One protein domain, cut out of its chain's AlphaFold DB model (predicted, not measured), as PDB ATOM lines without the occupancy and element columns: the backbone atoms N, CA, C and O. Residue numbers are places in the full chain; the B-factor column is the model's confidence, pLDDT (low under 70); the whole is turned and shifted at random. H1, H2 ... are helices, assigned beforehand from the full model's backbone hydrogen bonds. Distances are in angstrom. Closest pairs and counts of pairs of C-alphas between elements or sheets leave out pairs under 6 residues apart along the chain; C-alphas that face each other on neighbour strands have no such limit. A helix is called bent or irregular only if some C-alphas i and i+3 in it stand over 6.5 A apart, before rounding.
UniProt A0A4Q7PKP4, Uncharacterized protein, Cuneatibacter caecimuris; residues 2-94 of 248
ATOM      1  N   LEU A   2      52.387   6.769  47.216       41.69
ATOM      2  CA  LEU A   2      50.998   6.801  46.735       41.69
ATOM      3  C   LEU A   2      50.546   5.435  46.186       41.69
ATOM      4  O   LEU A   2      49.485   4.962  46.562       41.69
ATOM      5  N   GLU A   3      51.413   4.751  45.433       41.41
ATOM      6  CA  GLU A   3      51.216   3.355  45.001       41.41
ATOM      7  C   GLU A   3      50.915   2.402  46.155       41.41
ATOM      8  O   GLU A   3      49.927   1.698  46.081       41.41
ATOM      9  N   ASN A   4      51.683   2.425  47.250       45.81
ATOM     10  CA  ASN A   4      51.461   1.524  48.391       45.81
ATOM     11  C   ASN A   4      50.154   1.823  49.140       45.81
ATOM     12  O   ASN A   4      49.492   0.900  49.597       45.81
ATOM     13  N   ILE A   5      49.777   3.103  49.253       47.78
ATOM     14  CA  ILE A   5      48.506   3.515  49.868       47.78
ATOM     15  C   ILE A   5      47.342   3.059  48.993       47.78
ATOM     16  O   ILE A   5      46.374   2.508  49.499       47.78
ATOM     17  N   LEU A   6      47.460   3.233  47.677       47.38
ATOM     18  CA  LEU A   6      46.467   2.775  46.715       47.38
ATOM     19  C   LEU A   6      46.411   1.250  46.622       47.38
ATOM     20  O   LEU A   6      45.316   0.740  46.442       47.38
ATOM     21  N   ASP A   7      47.524   0.534  46.804       46.78
ATOM     22  CA  ASP A   7      47.596  -0.933  46.820       46.78
ATOM     23  C   ASP A   7      46.923  -1.533  48.066       46.78
ATOM     24  O   ASP A   7      46.149  -2.485  47.944       46.78
ATOM     25  N   ASP A   8      47.143  -0.962  49.257       43.38
ATOM     26  CA  ASP A   8      46.473  -1.389  50.501       43.38
ATOM     27  C   ASP A   8      44.967  -1.075  50.489       43.38
ATOM     28  O   ASP A   8      44.142  -1.853  50.986       43.38
ATOM     29  N   ILE A   9      44.597   0.042  49.862       48.44
ATOM     30  CA  ILE A   9      43.215   0.473  49.628       48.44
ATOM     31  C   ILE A   9      42.554  -0.422  48.554       48.44
ATOM     32  O   ILE A   9      41.425  -0.885  48.749       48.44
ATOM     33  N   ASN A  10      43.276  -0.780  47.482       47.72
ATOM     34  CA  ASN A  10      42.846  -1.700  46.415       47.72
ATOM     35  C   ASN A  10      42.561  -3.109  46.922       47.72
ATOM     36  O   ASN A  10      41.543  -3.697  46.562       47.72
ATOM     37  N   ARG A  11      43.461  -3.663  47.744       47.25
ATOM     38  CA  ARG A  11      43.396  -5.071  48.169       47.25
ATOM     39  C   ARG A  11      42.168  -5.394  49.016       47.25
ATOM     40  O   ARG A  11      41.789  -6.558  49.080       47.25
ATOM     41  N   ASN A  12      41.536  -4.389  49.627       43.19
ATOM     42  CA  ASN A  12      40.418  -4.603  50.543       43.19
ATOM     43  C   ASN A  12      39.068  -4.046  50.063       43.19
ATOM     44  O   ASN A  12      38.041  -4.542  50.526       43.19
ATOM     45  N   LEU A  13      39.015  -3.043  49.170       43.78
ATOM     46  CA  LEU A  13      37.766  -2.291  48.947       43.78
ATOM     47  C   LEU A  13      37.458  -1.836  47.505       43.78
ATOM     48  O   LEU A  13      36.309  -1.446  47.265       43.78
ATOM     49  N   PHE A  14      38.390  -1.886  46.539       46.88
ATOM     50  CA  PHE A  14      38.188  -1.255  45.219       46.88
ATOM     51  C   PHE A  14      38.362  -2.187  44.031       46.88
ATOM     52  O   PHE A  14      39.299  -2.970  43.944       46.88
ATOM     53  N   HIS A  15      37.428  -2.079  43.085       46.03
ATOM     54  CA  HIS A  15      37.606  -2.636  41.755       46.03
ATOM     55  C   HIS A  15      38.792  -1.934  41.073       46.03
ATOM     56  O   HIS A  15      38.889  -0.708  41.087       46.03
ATOM     57  N   ILE A  16      39.643  -2.766  40.473       43.81
ATOM     58  CA  ILE A  16      40.984  -2.560  39.892       43.81
ATOM     59  C   ILE A  16      41.167  -1.271  39.054       43.81
ATOM     60  O   ILE A  16      42.264  -0.726  38.972       43.81
ATOM     61  N   ASP A  17      40.086  -0.726  38.506       47.69
ATOM     62  CA  ASP A  17      40.092   0.307  37.468       47.69
ATOM     63  C   ASP A  17      40.449   1.727  37.968       47.69
ATOM     64  O   ASP A  17      40.868   2.580  37.191       47.69
ATOM     65  N   ALA A  18      40.290   2.022  39.267       45.72
ATOM     66  CA  ALA A  18      40.590   3.355  39.812       45.72
ATOM     67  C   ALA A  18      42.088   3.561  40.086       45.72
ATOM     68  O   ALA A  18      42.600   4.659  39.899       45.72
ATOM     69  N   VAL A  19      42.799   2.514  40.505       48.19
ATOM     70  CA  VAL A  19      44.220   2.612  40.866       48.19
ATOM     71  C   VAL A  19      45.118   2.569  39.642       48.19
ATOM     72  O   VAL A  19      46.024   3.388  39.578       48.19
ATOM     73  N   GLU A  20      44.807   1.744  38.631       48.53
ATOM     74  CA  GLU A  20      45.492   1.801  37.325       48.53
ATOM     75  C   GLU A  20      45.392   3.188  36.672       48.53
ATOM     76  O   GLU A  20      46.312   3.622  35.981       48.53
ATOM     77  N   LYS A  21      44.297   3.921  36.906       49.91
ATOM     78  CA  LYS A  21      44.132   5.292  36.397       49.91
ATOM     79  C   LYS A  21      44.946   6.322  37.185       49.91
ATOM     80  O   LYS A  21      45.346   7.329  36.615       49.91
ATOM     81  N   ILE A  22      45.240   6.077  38.464       49.16
ATOM     82  CA  ILE A  22      46.026   6.998  39.302       49.16
ATOM     83  C   ILE A  22      47.537   6.808  39.087       49.16
ATOM     84  O   ILE A  22      48.283   7.785  39.084       49.16
ATOM     85  N   THR A  23      48.005   5.575  38.868       48.06
ATOM     86  CA  THR A  23      49.432   5.271  38.647       48.06
ATOM     87  C   THR A  23      49.943   5.624  37.252       48.06
ATOM     88  O   THR A  23      51.127   5.911  37.101       48.06
ATOM     89  N   ASN A  24      49.072   5.678  36.241       52.06
ATOM     90  CA  ASN A  24      49.468   5.921  34.848       52.06
ATOM     91  C   ASN A  24      49.577   7.409  34.441       52.06
ATOM     92  O   ASN A  24      49.669   7.707  33.252       52.06
ATOM     93  N   GLY A  25      49.614   8.346  35.397       44.16
ATOM     94  CA  GLY A  25      49.992   9.743  35.129       44.16
ATOM     95  C   GLY A  25      48.936  10.592  34.410       44.16
ATOM     96  O   GLY A  25      49.279  11.337  33.494       44.16
ATOM     97  N   TYR A  26      47.669  10.500  34.820       48.66
ATOM     98  CA  TYR A  26      46.601  11.347  34.278       48.66
ATOM     99  C   TYR A  26      46.609  12.781  34.838       48.66
ATOM    100  O   TYR A  26      47.096  13.059  35.937       48.66
ATOM    101  N   THR A  27      46.071  13.686  34.025       49.28
ATOM    102  CA  THR A  27      45.946  15.130  34.243       49.28
ATOM    103  C   THR A  27      44.662  15.468  35.024       49.28
ATOM    104  O   THR A  27      43.875  14.593  35.375       49.28
ATOM    105  N   GLU A  28      44.459  16.733  35.399       52.41
ATOM    106  CA  GLU A  28      43.265  17.163  36.147       52.41
ATOM    107  C   GLU A  28      41.947  16.710  35.472       52.41
ATOM    108  O   GLU A  28      41.773  16.888  34.271       52.41
ATOM    109  N   ASN A  29      40.979  16.236  36.276       56.25
ATOM    110  CA  ASN A  29      39.590  15.893  35.894       56.25
ATOM    111  C   ASN A  29      39.347  14.587  35.101       56.25
ATOM    112  O   ASN A  29      38.300  14.452  34.467       56.25
ATOM    113  N   ASP A  30      40.227  13.591  35.183       63.66
ATOM    114  CA  ASP A  30      40.079  12.333  34.429       63.66
ATOM    115  C   ASP A  30      39.247  11.230  35.138       63.66
ATOM    116  O   ASP A  30      38.845  10.243  34.512       63.66
ATOM    117  N   LEU A  31      38.920  11.379  36.430       70.69
ATOM    118  CA  LEU A  31      38.188  10.367  37.211       70.69
ATOM    119  C   LEU A  31      36.744  10.791  37.533       70.69
ATOM    120  O   LEU A  31      36.498  11.570  38.452       70.69
ATOM    121  N   LYS A  32      35.756  10.204  36.847       78.94
ATOM    122  CA  LYS A  32      34.341  10.288  37.254       78.94
ATOM    123  C   LYS A  32      33.989   9.133  38.192       78.94
ATOM    124  O   LYS A  32      33.742   8.018  37.736       78.94
ATOM    125  N   ALA A  33      33.967   9.395  39.496       76.25
ATOM    126  CA  ALA A  33      33.574   8.406  40.496       76.25
ATOM    127  C   ALA A  33      32.064   8.476  40.771       76.25
ATOM    128  O   ALA A  33      31.491   9.556  40.886       76.25
ATOM    129  N   ASP A  34      31.415   7.317  40.925       78.81
ATOM    130  CA  ASP A  34      30.037   7.255  41.428       78.81
ATOM    131  C   ASP A  34      29.993   7.857  42.852       78.81
ATOM    132  O   ASP A  34      30.762   7.411  43.712       78.81
ATOM    133  N   PRO A  35      29.094   8.808  43.164       82.00
ATOM    134  CA  PRO A  35      28.928   9.328  44.523       82.00
ATOM    135  C   PRO A  35      28.760   8.243  45.605       82.00
ATOM    136  O   PRO A  35      29.184   8.420  46.752       82.00
ATOM    137  N   LYS A  36      28.186   7.079  45.263       81.62
ATOM    138  CA  LYS A  36      28.096   5.920  46.172       81.62
ATOM    139  C   LYS A  36      29.466   5.341  46.511       81.62
ATOM    140  O   LYS A  36      29.660   4.861  47.629       81.62
ATOM    141  N   LEU A  37      30.401   5.366  45.564       81.69
ATOM    142  CA  LEU A  37      31.775   4.925  45.769       81.69
ATOM    143  C   LEU A  37      32.508   5.875  46.721       81.69
ATOM    144  O   LEU A  37      33.116   5.403  47.677       81.69
ATOM    145  N   ILE A  38      32.342   7.191  46.552       87.38
ATOM    146  CA  ILE A  38      32.903   8.190  47.479       87.38
ATOM    147  C   ILE A  38      32.396   7.956  48.900       87.38
ATOM    148  O   ILE A  38      33.173   7.969  49.850       87.38
ATOM    149  N   LYS A  39      31.103   7.668  49.068       85.50
ATOM    150  CA  LYS A  39      30.547   7.356  50.391       85.50
ATOM    151  C   LYS A  39      31.208   6.126  51.024       85.50
ATOM    152  O   LYS A  39      31.465   6.127  52.225       85.50
ATOM    153  N   LYS A  40      31.514   5.093  50.231       83.75
ATOM    154  CA  LYS A  40      32.275   3.925  50.708       83.75
ATOM    155  C   LYS A  40      33.709   4.303  51.090       83.75
ATOM    156  O   LYS A  40      34.172   3.848  52.129       83.75
ATOM    157  N   TRP A  41      34.373   5.152  50.301       86.06
ATOM    158  CA  TRP A  41      35.721   5.669  50.593       86.06
ATOM    159  C   TRP A  41      35.752   6.425  51.911       86.06
ATOM    160  O   TRP A  41      36.570   6.118  52.770       86.06
ATOM    161  N   ILE A  42      34.801   7.337  52.106       89.44
ATOM    162  CA  ILE A  42      34.632   8.091  53.348       89.44
ATOM    163  C   ILE A  42      34.515   7.143  54.548       89.44
ATOM    164  O   ILE A  42      35.228   7.306  55.533       89.44
ATOM    165  N   ILE A  43      33.653   6.122  54.466       86.12
ATOM    166  CA  ILE A  43      33.464   5.161  55.565       86.12
ATOM    167  C   ILE A  43      34.749   4.372  55.842       86.12
ATOM    168  O   ILE A  43      35.097   4.183  57.003       86.12
ATOM    169  N   ALA A  44      35.443   3.923  54.795       82.38
ATOM    170  CA  ALA A  44      36.656   3.119  54.921       82.38
ATOM    171  C   ALA A  44      37.855   3.907  55.467       82.38
ATOM    172  O   ALA A  44      38.669   3.361  56.207       82.38
ATOM    173  N   LEU A  45      37.973   5.181  55.095       83.06
ATOM    174  CA  LEU A  45      39.103   6.030  55.468       83.06
ATOM    175  C   LEU A  45      38.918   6.706  56.821       83.06
ATOM    176  O   LEU A  45      39.901   7.177  57.399       83.06
ATOM    177  N   LYS A  46      37.691   6.741  57.342       78.38
ATOM    178  CA  LYS A  46      37.396   7.353  58.633       78.38
ATOM    179  C   LYS A  46      38.253   6.718  59.729       78.38
ATOM    180  O   LYS A  46      38.194   5.513  59.957       78.38
ATOM    181  N   ASN A  47      39.026   7.546  60.431       75.81
ATOM    182  CA  ASN A  47      39.975   7.137  61.476       75.81
ATOM    183  C   ASN A  47      41.139   6.239  61.002       75.81
ATOM    184  O   ASN A  47      41.827   5.656  61.835       75.81
ATOM    185  N   SER A  48      41.399   6.141  59.694       77.38
ATOM    186  CA  SER A  48      42.531   5.361  59.157       77.38
ATOM    187  C   SER A  48      43.899   6.017  59.389       77.38
ATOM    188  O   SER A  48      44.930   5.374  59.215       77.38
ATOM    189  N   GLY A  49      43.929   7.314  59.718       77.12
ATOM    190  CA  GLY A  49      45.154   8.123  59.757       77.12
ATOM    191  C   GLY A  49      45.723   8.481  58.375       77.12
ATOM    192  O   GLY A  49      46.639   9.291  58.299       77.12
ATOM    193  N   GLN A  50      45.168   7.932  57.288       78.94
ATOM    194  CA  GLN A  50      45.602   8.174  55.903       78.94
ATOM    195  C   GLN A  50      44.633   9.068  55.116       78.94
ATOM    196  O   GLN A  50      44.852   9.358  53.943       78.94
ATOM    197  N   GLU A  51      43.553   9.506  55.760       82.94
ATOM    198  CA  GLU A  51      42.438  10.208  55.132       82.94
ATOM    199  C   GLU A  51      42.866  11.470  54.371       82.94
ATOM    200  O   GLU A  51      42.536  11.629  53.197       82.94
ATOM    201  N   GLU A  52      43.624  12.354  55.017       84.06
ATOM    202  CA  GLU A  52      44.067  13.607  54.406       84.06
ATOM    203  C   GLU A  52      44.985  13.352  53.202       84.06
ATOM    204  O   GLU A  52      44.795  13.941  52.137       84.06
ATOM    205  N   GLN A  53      45.934  12.421  53.339       81.50
ATOM    206  CA  GLN A  53      46.845  12.052  52.257       81.50
ATOM    207  C   GLN A  53      46.091  11.460  51.061       81.50
ATOM    208  O   GLN A  53      46.391  11.804  49.917       81.50
ATOM    209  N   PHE A  54      45.103  10.600  51.316       84.62
ATOM    210  CA  PHE A  54      44.275  10.018  50.269       84.62
ATOM    211  C   PHE A  54      43.471  11.091  49.530       84.62
ATOM    212  O   PHE A  54      43.553  11.190  48.306       84.62
ATOM    213  N   TRP A  55      42.726  11.934  50.251       89.38
ATOM    214  CA  TRP A  55      41.865  12.933  49.615       89.38
ATOM    215  C   TRP A  55      42.654  14.007  48.872       89.38
ATOM    216  O   TRP A  55      42.233  14.425  47.792       89.38
ATOM    217  N   ASN A  56      43.822  14.400  49.384       84.69
ATOM    218  CA  ASN A  56      44.698  15.337  48.687       84.69
ATOM    219  C   ASN A  56      45.251  14.762  47.377       84.69
ATOM    220  O   ASN A  56      45.487  15.527  46.449       84.69
ATOM    221  N   ALA A  57      45.406  13.440  47.270       82.62
ATOM    222  CA  ALA A  57      45.814  12.798  46.024       82.62
ATOM    223  C   ALA A  57      44.649  12.570  45.050       82.62
ATOM    224  O   ALA A  57      44.819  12.702  43.841       82.62
ATOM    225  N   VAL A  58      43.466  12.223  45.565       85.31
ATOM    226  CA  VAL A  58      42.348  11.764  44.731       85.31
ATOM    227  C   VAL A  58      41.437  12.907  44.280       85.31
ATOM    228  O   VAL A  58      41.021  12.932  43.127       85.31
ATOM    229  N   ILE A  59      41.147  13.903  45.123       91.38
ATOM    230  CA  ILE A  59      40.250  15.014  44.744       91.38
ATOM    231  C   ILE A  59      40.733  15.779  43.498       91.38
ATOM    232  O   ILE A  59      39.893  16.048  42.635       91.38
ATOM    233  N   PRO A  60      42.030  16.118  43.330       88.75
ATOM    234  CA  PRO A  60      42.501  16.876  42.165       88.75
ATOM    235  C   PRO A  60      42.221  16.211  40.812       88.75
ATOM    236  O   PRO A  60      41.984  16.905  39.825       88.75
ATOM    237  N   ILE A  61      42.178  14.881  40.761       83.75
ATOM    238  CA  ILE A  61      41.921  14.126  39.527       83.75
ATOM    239  C   ILE A  61      40.435  13.799  39.319       83.75
ATOM    240  O   ILE A  61      40.048  13.376  38.235       83.75
ATOM    241  N   MET A  62      39.581  14.004  40.326       86.31
ATOM    242  CA  MET A  62      38.148  13.721  40.222       86.31
ATOM    243  C   MET A  62      37.391  14.810  39.467       86.31
ATOM    244  O   MET A  62      37.676  15.991  39.641       86.31
ATOM    245  N   THR A  63      36.381  14.436  38.687       88.69
ATOM    246  CA  THR A  63      35.447  15.402  38.089       88.69
ATOM    247  C   THR A  63      34.489  15.963  39.135       88.69
ATOM    248  O   THR A  63      34.112  15.267  40.081       88.69
ATOM    249  N   GLU A  64      34.035  17.201  38.941       90.12
ATOM    250  CA  GLU A  64      33.094  17.877  39.841       90.12
ATOM    251  C   GLU A  64      31.779  17.105  40.019       90.12
ATOM    252  O   GLU A  64      31.251  17.039  41.127       90.12
ATOM    253  N   ASP A  65      31.303  16.455  38.952       88.88
ATOM    254  CA  ASP A  65      30.113  15.591  38.939       88.88
ATOM    255  C   ASP A  65      30.194  14.410  39.916       88.88
ATOM    256  O   ASP A  65      29.177  13.786  40.225       88.88
ATOM    257  N   SER A  66      31.401  14.055  40.360       88.88
ATOM    258  CA  SER A  66      31.595  12.959  41.305       88.88
ATOM    259  C   SER A  66      31.092  13.334  42.702       88.88
ATOM    260  O   SER A  66      30.678  12.462  43.466       88.88
ATOM    261  N   PHE A  67      31.097  14.622  43.052       92.38
ATOM    262  CA  PHE A  67      30.815  15.079  44.409       92.38
ATOM    263  C   PHE A  67      29.319  15.332  44.633       92.38
ATOM    264  O   PHE A  67      28.723  16.248  44.067       92.38
ATOM    265  N   SER A  68      28.709  14.548  45.522       93.25
ATOM    266  CA  SER A  68      27.366  14.824  46.047       93.25
ATOM    267  C   SER A  68      27.400  15.841  47.190       93.25
ATOM    268  O   SER A  68      28.438  16.034  47.827       93.25
ATOM    269  N   GLU A  69      26.240  16.425  47.513       94.62
ATOM    270  CA  GLU A  69      26.080  17.312  48.675       94.62
ATOM    271  C   GLU A  69      26.585  16.649  49.973       94.62
ATOM    272  O   GLU A  69      27.372  17.256  50.693       94.62
ATOM    273  N   ASP A  70      26.239  15.375  50.209       93.88
ATOM    274  CA  ASP A  70      26.704  14.596  51.369       93.88
ATOM    275  C   ASP A  70      28.238  14.513  51.446       93.88
ATOM    276  O   ASP A  70      28.821  14.634  52.526       93.88
ATOM    277  N   SER A  71      28.907  14.292  50.307       94.12
ATOM    278  CA  SER A  71      30.372  14.197  50.272       94.12
ATOM    279  C   SER A  71      31.037  15.552  50.509       94.12
ATOM    280  O   SER A  71      32.007  15.639  51.256       94.12
ATOM    281  N   LEU A  72      30.480  16.630  49.952       96.31
ATOM    282  CA  LEU A  72      31.001  17.983  50.141       96.31
ATOM    283  C   LEU A  72      30.813  18.468  51.582       96.31
ATOM    284  O   LEU A  72      31.738  19.046  52.156       96.31
ATOM    285  N   ASP A  73      29.663  18.187  52.200       95.75
ATOM    286  CA  ASP A  73      29.450  18.476  53.622       95.75
ATOM    287  C   ASP A  73      30.389  17.650  54.514       95.75
ATOM    288  O   ASP A  73      30.894  18.170  55.515       95.75
ATOM    289  N   TYR A  74      30.689  16.399  54.148       94.38
ATOM    290  CA  TYR A  74      31.695  15.599  54.848       94.38
ATOM    291  C   TYR A  74      33.072  16.272  54.825       94.38
ATOM    292  O   TYR A  74      33.629  16.549  55.891       94.38
ATOM    293  N   PHE A  75      33.584  16.595  53.633       94.88
ATOM    294  CA  PHE A  75      34.903  17.213  53.470       94.88
ATOM    295  C   PHE A  75      35.018  18.525  54.249       94.88
ATOM    296  O   PHE A  75      35.994  18.742  54.964       94.88
ATOM    297  N   LEU A  76      33.980  19.364  54.199       95.31
ATOM    298  CA  LEU A  76      33.954  20.642  54.908       95.31
ATOM    299  C   LEU A  76      33.857  20.498  56.429       95.31
ATOM    300  O   LEU A  76      34.550  21.216  57.151       95.31
ATOM    301  N   SER A  77      33.016  19.590  56.929       94.19
ATOM    302  CA  SER A  77      32.846  19.378  58.376       94.19
ATOM    303  C   SER A  77      34.089  18.774  59.028       94.19
ATOM    304  O   SER A  77      34.410  19.125  60.163       94.19
ATOM    305  N   HIS A  78      34.814  17.927  58.296       91.94
ATOM    306  CA  HIS A  78      36.032  17.268  58.769       91.94
ATOM    307  C   HIS A  78      37.312  18.007  58.343       91.94
ATOM    308  O   HIS A  78      38.397  17.643  58.780       91.94
ATOM    309  N   LYS A  79      37.186  19.076  57.543       93.56
ATOM    310  CA  LYS A  79      38.283  19.908  57.017       93.56
ATOM    311  C   LYS A  79      39.345  19.121  56.237       93.56
ATOM    312  O   LYS A  79      40.520  19.471  56.272       93.56
ATOM    313  N   VAL A  80      38.935  18.081  55.518       91.56
ATOM    314  CA  VAL A  80      39.829  17.222  54.723       91.56
ATOM    315  C   VAL A  80      39.644  17.502  53.236       91.56
ATOM    316  O   VAL A  80      38.522  17.661  52.762       91.56
ATOM    317  N   GLY A  81      40.745  17.608  52.487       91.06
ATOM    318  CA  GLY A  81      40.694  17.849  51.042       91.06
ATOM    319  C   GLY A  81      40.121  19.212  50.619       91.06
ATOM    320  O   GLY A  81      39.926  19.441  49.427       91.06
ATOM    321  N   CYS A  82      39.850  20.128  51.561       95.50
ATOM    322  CA  CYS A  82      39.234  21.429  51.281       95.50
ATOM    323  C   CYS A  82      40.063  22.291  50.325       95.50
ATOM    324  O   CYS A  82      39.490  22.942  49.458       95.50
ATOM    325  N   ILE A  83      41.393  22.271  50.457       94.62
ATOM    326  CA  ILE A  83      42.296  22.970  49.534       94.62
ATOM    327  C   ILE A  83      42.059  22.433  48.121       94.62
ATOM    328  O   ILE A  83      41.637  23.180  47.248       94.62
ATOM    329  N   SER A  84      42.181  21.121  47.910       93.62
ATOM    330  CA  SER A  84      41.939  20.489  46.607       93.62
ATOM    331  C   SER A  84      40.545  20.791  46.034       93.62
ATOM    332  O   SER A  84      40.415  21.023  44.834       93.62
ATOM    333  N   LEU A  85      39.504  20.846  46.873       95.94
ATOM    334  CA  LEU A  85      38.147  21.223  46.452       95.94
ATOM    335  C   LEU A  85      38.023  22.699  46.058       95.94
ATOM    336  O   LEU A  85      37.246  23.021  45.159       95.94
ATOM    337  N   ALA A  86      38.766  23.606  46.695       96.69
ATOM    338  CA  ALA A  86      38.769  25.028  46.341       96.69
ATOM    339  C   ALA A  86      39.287  25.267  44.912       96.69
ATOM    340  O   ALA A  86      38.885  26.226  44.251       96.69
ATOM    341  N   HIS A  87      40.117  24.349  44.406       94.06
ATOM    342  CA  HIS A  87      40.605  24.331  43.027       94.06
ATOM    343  C   HIS A  87      39.637  23.660  42.035       94.06
ATOM    344  O   HIS A  87      39.971  23.541  40.862       94.06
ATOM    345  N   LYS A  88      38.429  23.257  42.440       93.31
ATOM    346  CA  LYS A  88      37.423  22.668  41.537       93.31
ATOM    347  C   LYS A  88      36.377  23.676  41.074       93.31
ATOM    348  O   LYS A  88      36.090  24.662  41.755       93.31
ATOM    349  N   ASN A  89      35.748  23.432  39.924       92.69
ATOM    350  CA  ASN A  89      34.676  24.279  39.389       92.69
ATOM    351  C   ASN A  89      33.311  24.000  40.060       92.69
ATOM    352  O   ASN A  89      32.295  23.807  39.394       92.69
ATOM    353  N   LEU A  90      33.272  23.980  41.394       95.50
ATOM    354  CA  LEU A  90      32.082  23.615  42.171       95.50
ATOM    355  C   LEU A  90      30.976  24.690  42.112       95.50
ATOM    356  O   LEU A  90      31.256  25.863  41.839       95.50
ATOM    357  N   PRO A  91      29.712  24.349  42.424       95.31
ATOM    358  CA  PRO A  91      28.640  25.335  42.564       95.31
ATOM    359  C   PRO A  91      28.965  26.444  43.581       95.31
ATOM    360  O   PRO A  91      29.636  26.210  44.586       95.31
ATOM    361  N   ASP A  92      28.427  27.650  43.366       95.56
ATOM    362  CA  ASP A  92      28.685  28.846  44.192       95.56
ATOM    363  C   ASP A  92      28.523  28.620  45.697       95.56
ATOM    364  O   ASP A  92      29.291  29.162  46.493       95.56
ATOM    365  N   LYS A  93      27.507  27.841  46.095       95.81
ATOM    366  CA  LYS A  93      27.239  27.486  47.497       95.81
ATOM    367  C   LYS A  93      28.480  26.884  48.158       95.81
ATOM    368  O   LYS A  93      28.769  27.207  49.307       95.81
ATOM    369  N   TRP A  94      29.197  26.032  47.432       97.38
ATOM    370  CA  TRP A  94      30.365  25.310  47.921       97.38
ATOM    371  C   TRP A  94      31.625  26.156  47.844       97.38
ATOM    372  O   TRP A  94      32.317  26.278  48.851       97.38
TER     373      TRP A  94
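AT A GLANCE: This is residues 2 to 94 of the 248 residues of an uncharacterized protein of Cuneatibacter caecimuris (UniProt A0A4Q7PKP4). Six helices are set two by two along the longest axis: the hairpin of H1 and H2 at one end, H3 and H4 in the middle, and H5 with the short H6 toward the other end, where residues 87 to 94 follow H6 without a named element. The hairpin meets the middle pair through few contacts, with H1 crossing H4, while H5 packs on H3 and H6 packs on H4. The printed part has 93 residues with six named helices in the order H1 to H6 and no named strand, and its class is all helix. It is compact, with a radius of gyration of the C-alphas of 12.4 A, and spans 36 by 29 by 21 A.

HOW THE PARTS SIT: H1, residues 2 to 13, and H2, residues 17 to 23, touch and form a helical hairpin, at a shallow tilt of 13 degrees, opposite ways; their closest C-alphas, of Leu 6 and Val 19, are 6.3 A apart. H3, residues 35 to 45, is near H1 and apart from H2. H4, residues 51 to 61, is close to H3 but not clearly touching, at a shallow tilt of 27 degrees, opposite ways; the closest C-alphas, of Leu 45 and Glu 51, are 5.4 A apart. H1 and H4 are close but not clearly touching and about perpendicular at 80 degrees, with the closest C-alphas, of Ile 5 and Phe 54, 7.8 A apart. H2 and H4 are near each other. H5, residues 69 to 78, only just touches H3, with 3 pairs of C-alphas within 8 A, the closest being Lys 39 and Ser 71 at 6.8 A; they run the same way at a shallow tilt of 24 degrees. H6, residues 82 to 86, touches H4, with the closest C-alphas, of Pro 60 and Ser 84, 5.8 A apart. H5 and H6 are close but not clearly touching. Every O i to N i+4 pair is within hydrogen-bond range in H3, H5 and H6, against 7 of 8 in H1, 2 of 3 in H2 and 5 of 7 in H4.

IN THESE COORDINATES: H1 begins at C-alpha 2, (50.998, 6.801, 46.735), and is 16.2 A long from first to last C-alpha. H3 measures 15.3 A, H4 16.1 A and H5 14.2 A. H4 is irregular, but only just: C-alphas 57 and 60 are 6.52 A apart. H6 ends at C-alpha 86, (38.769, 25.028, 46.341).

THE WHOLE: The two C-alphas farthest apart, of Arg 11 and Asp 92, are 37.2 A apart. The printed part has no cut. The link from H2 to H3, of 11 residues, is long. The mean pLDDT of the printed part is 75.6, and residues 2 to 30 are under 70.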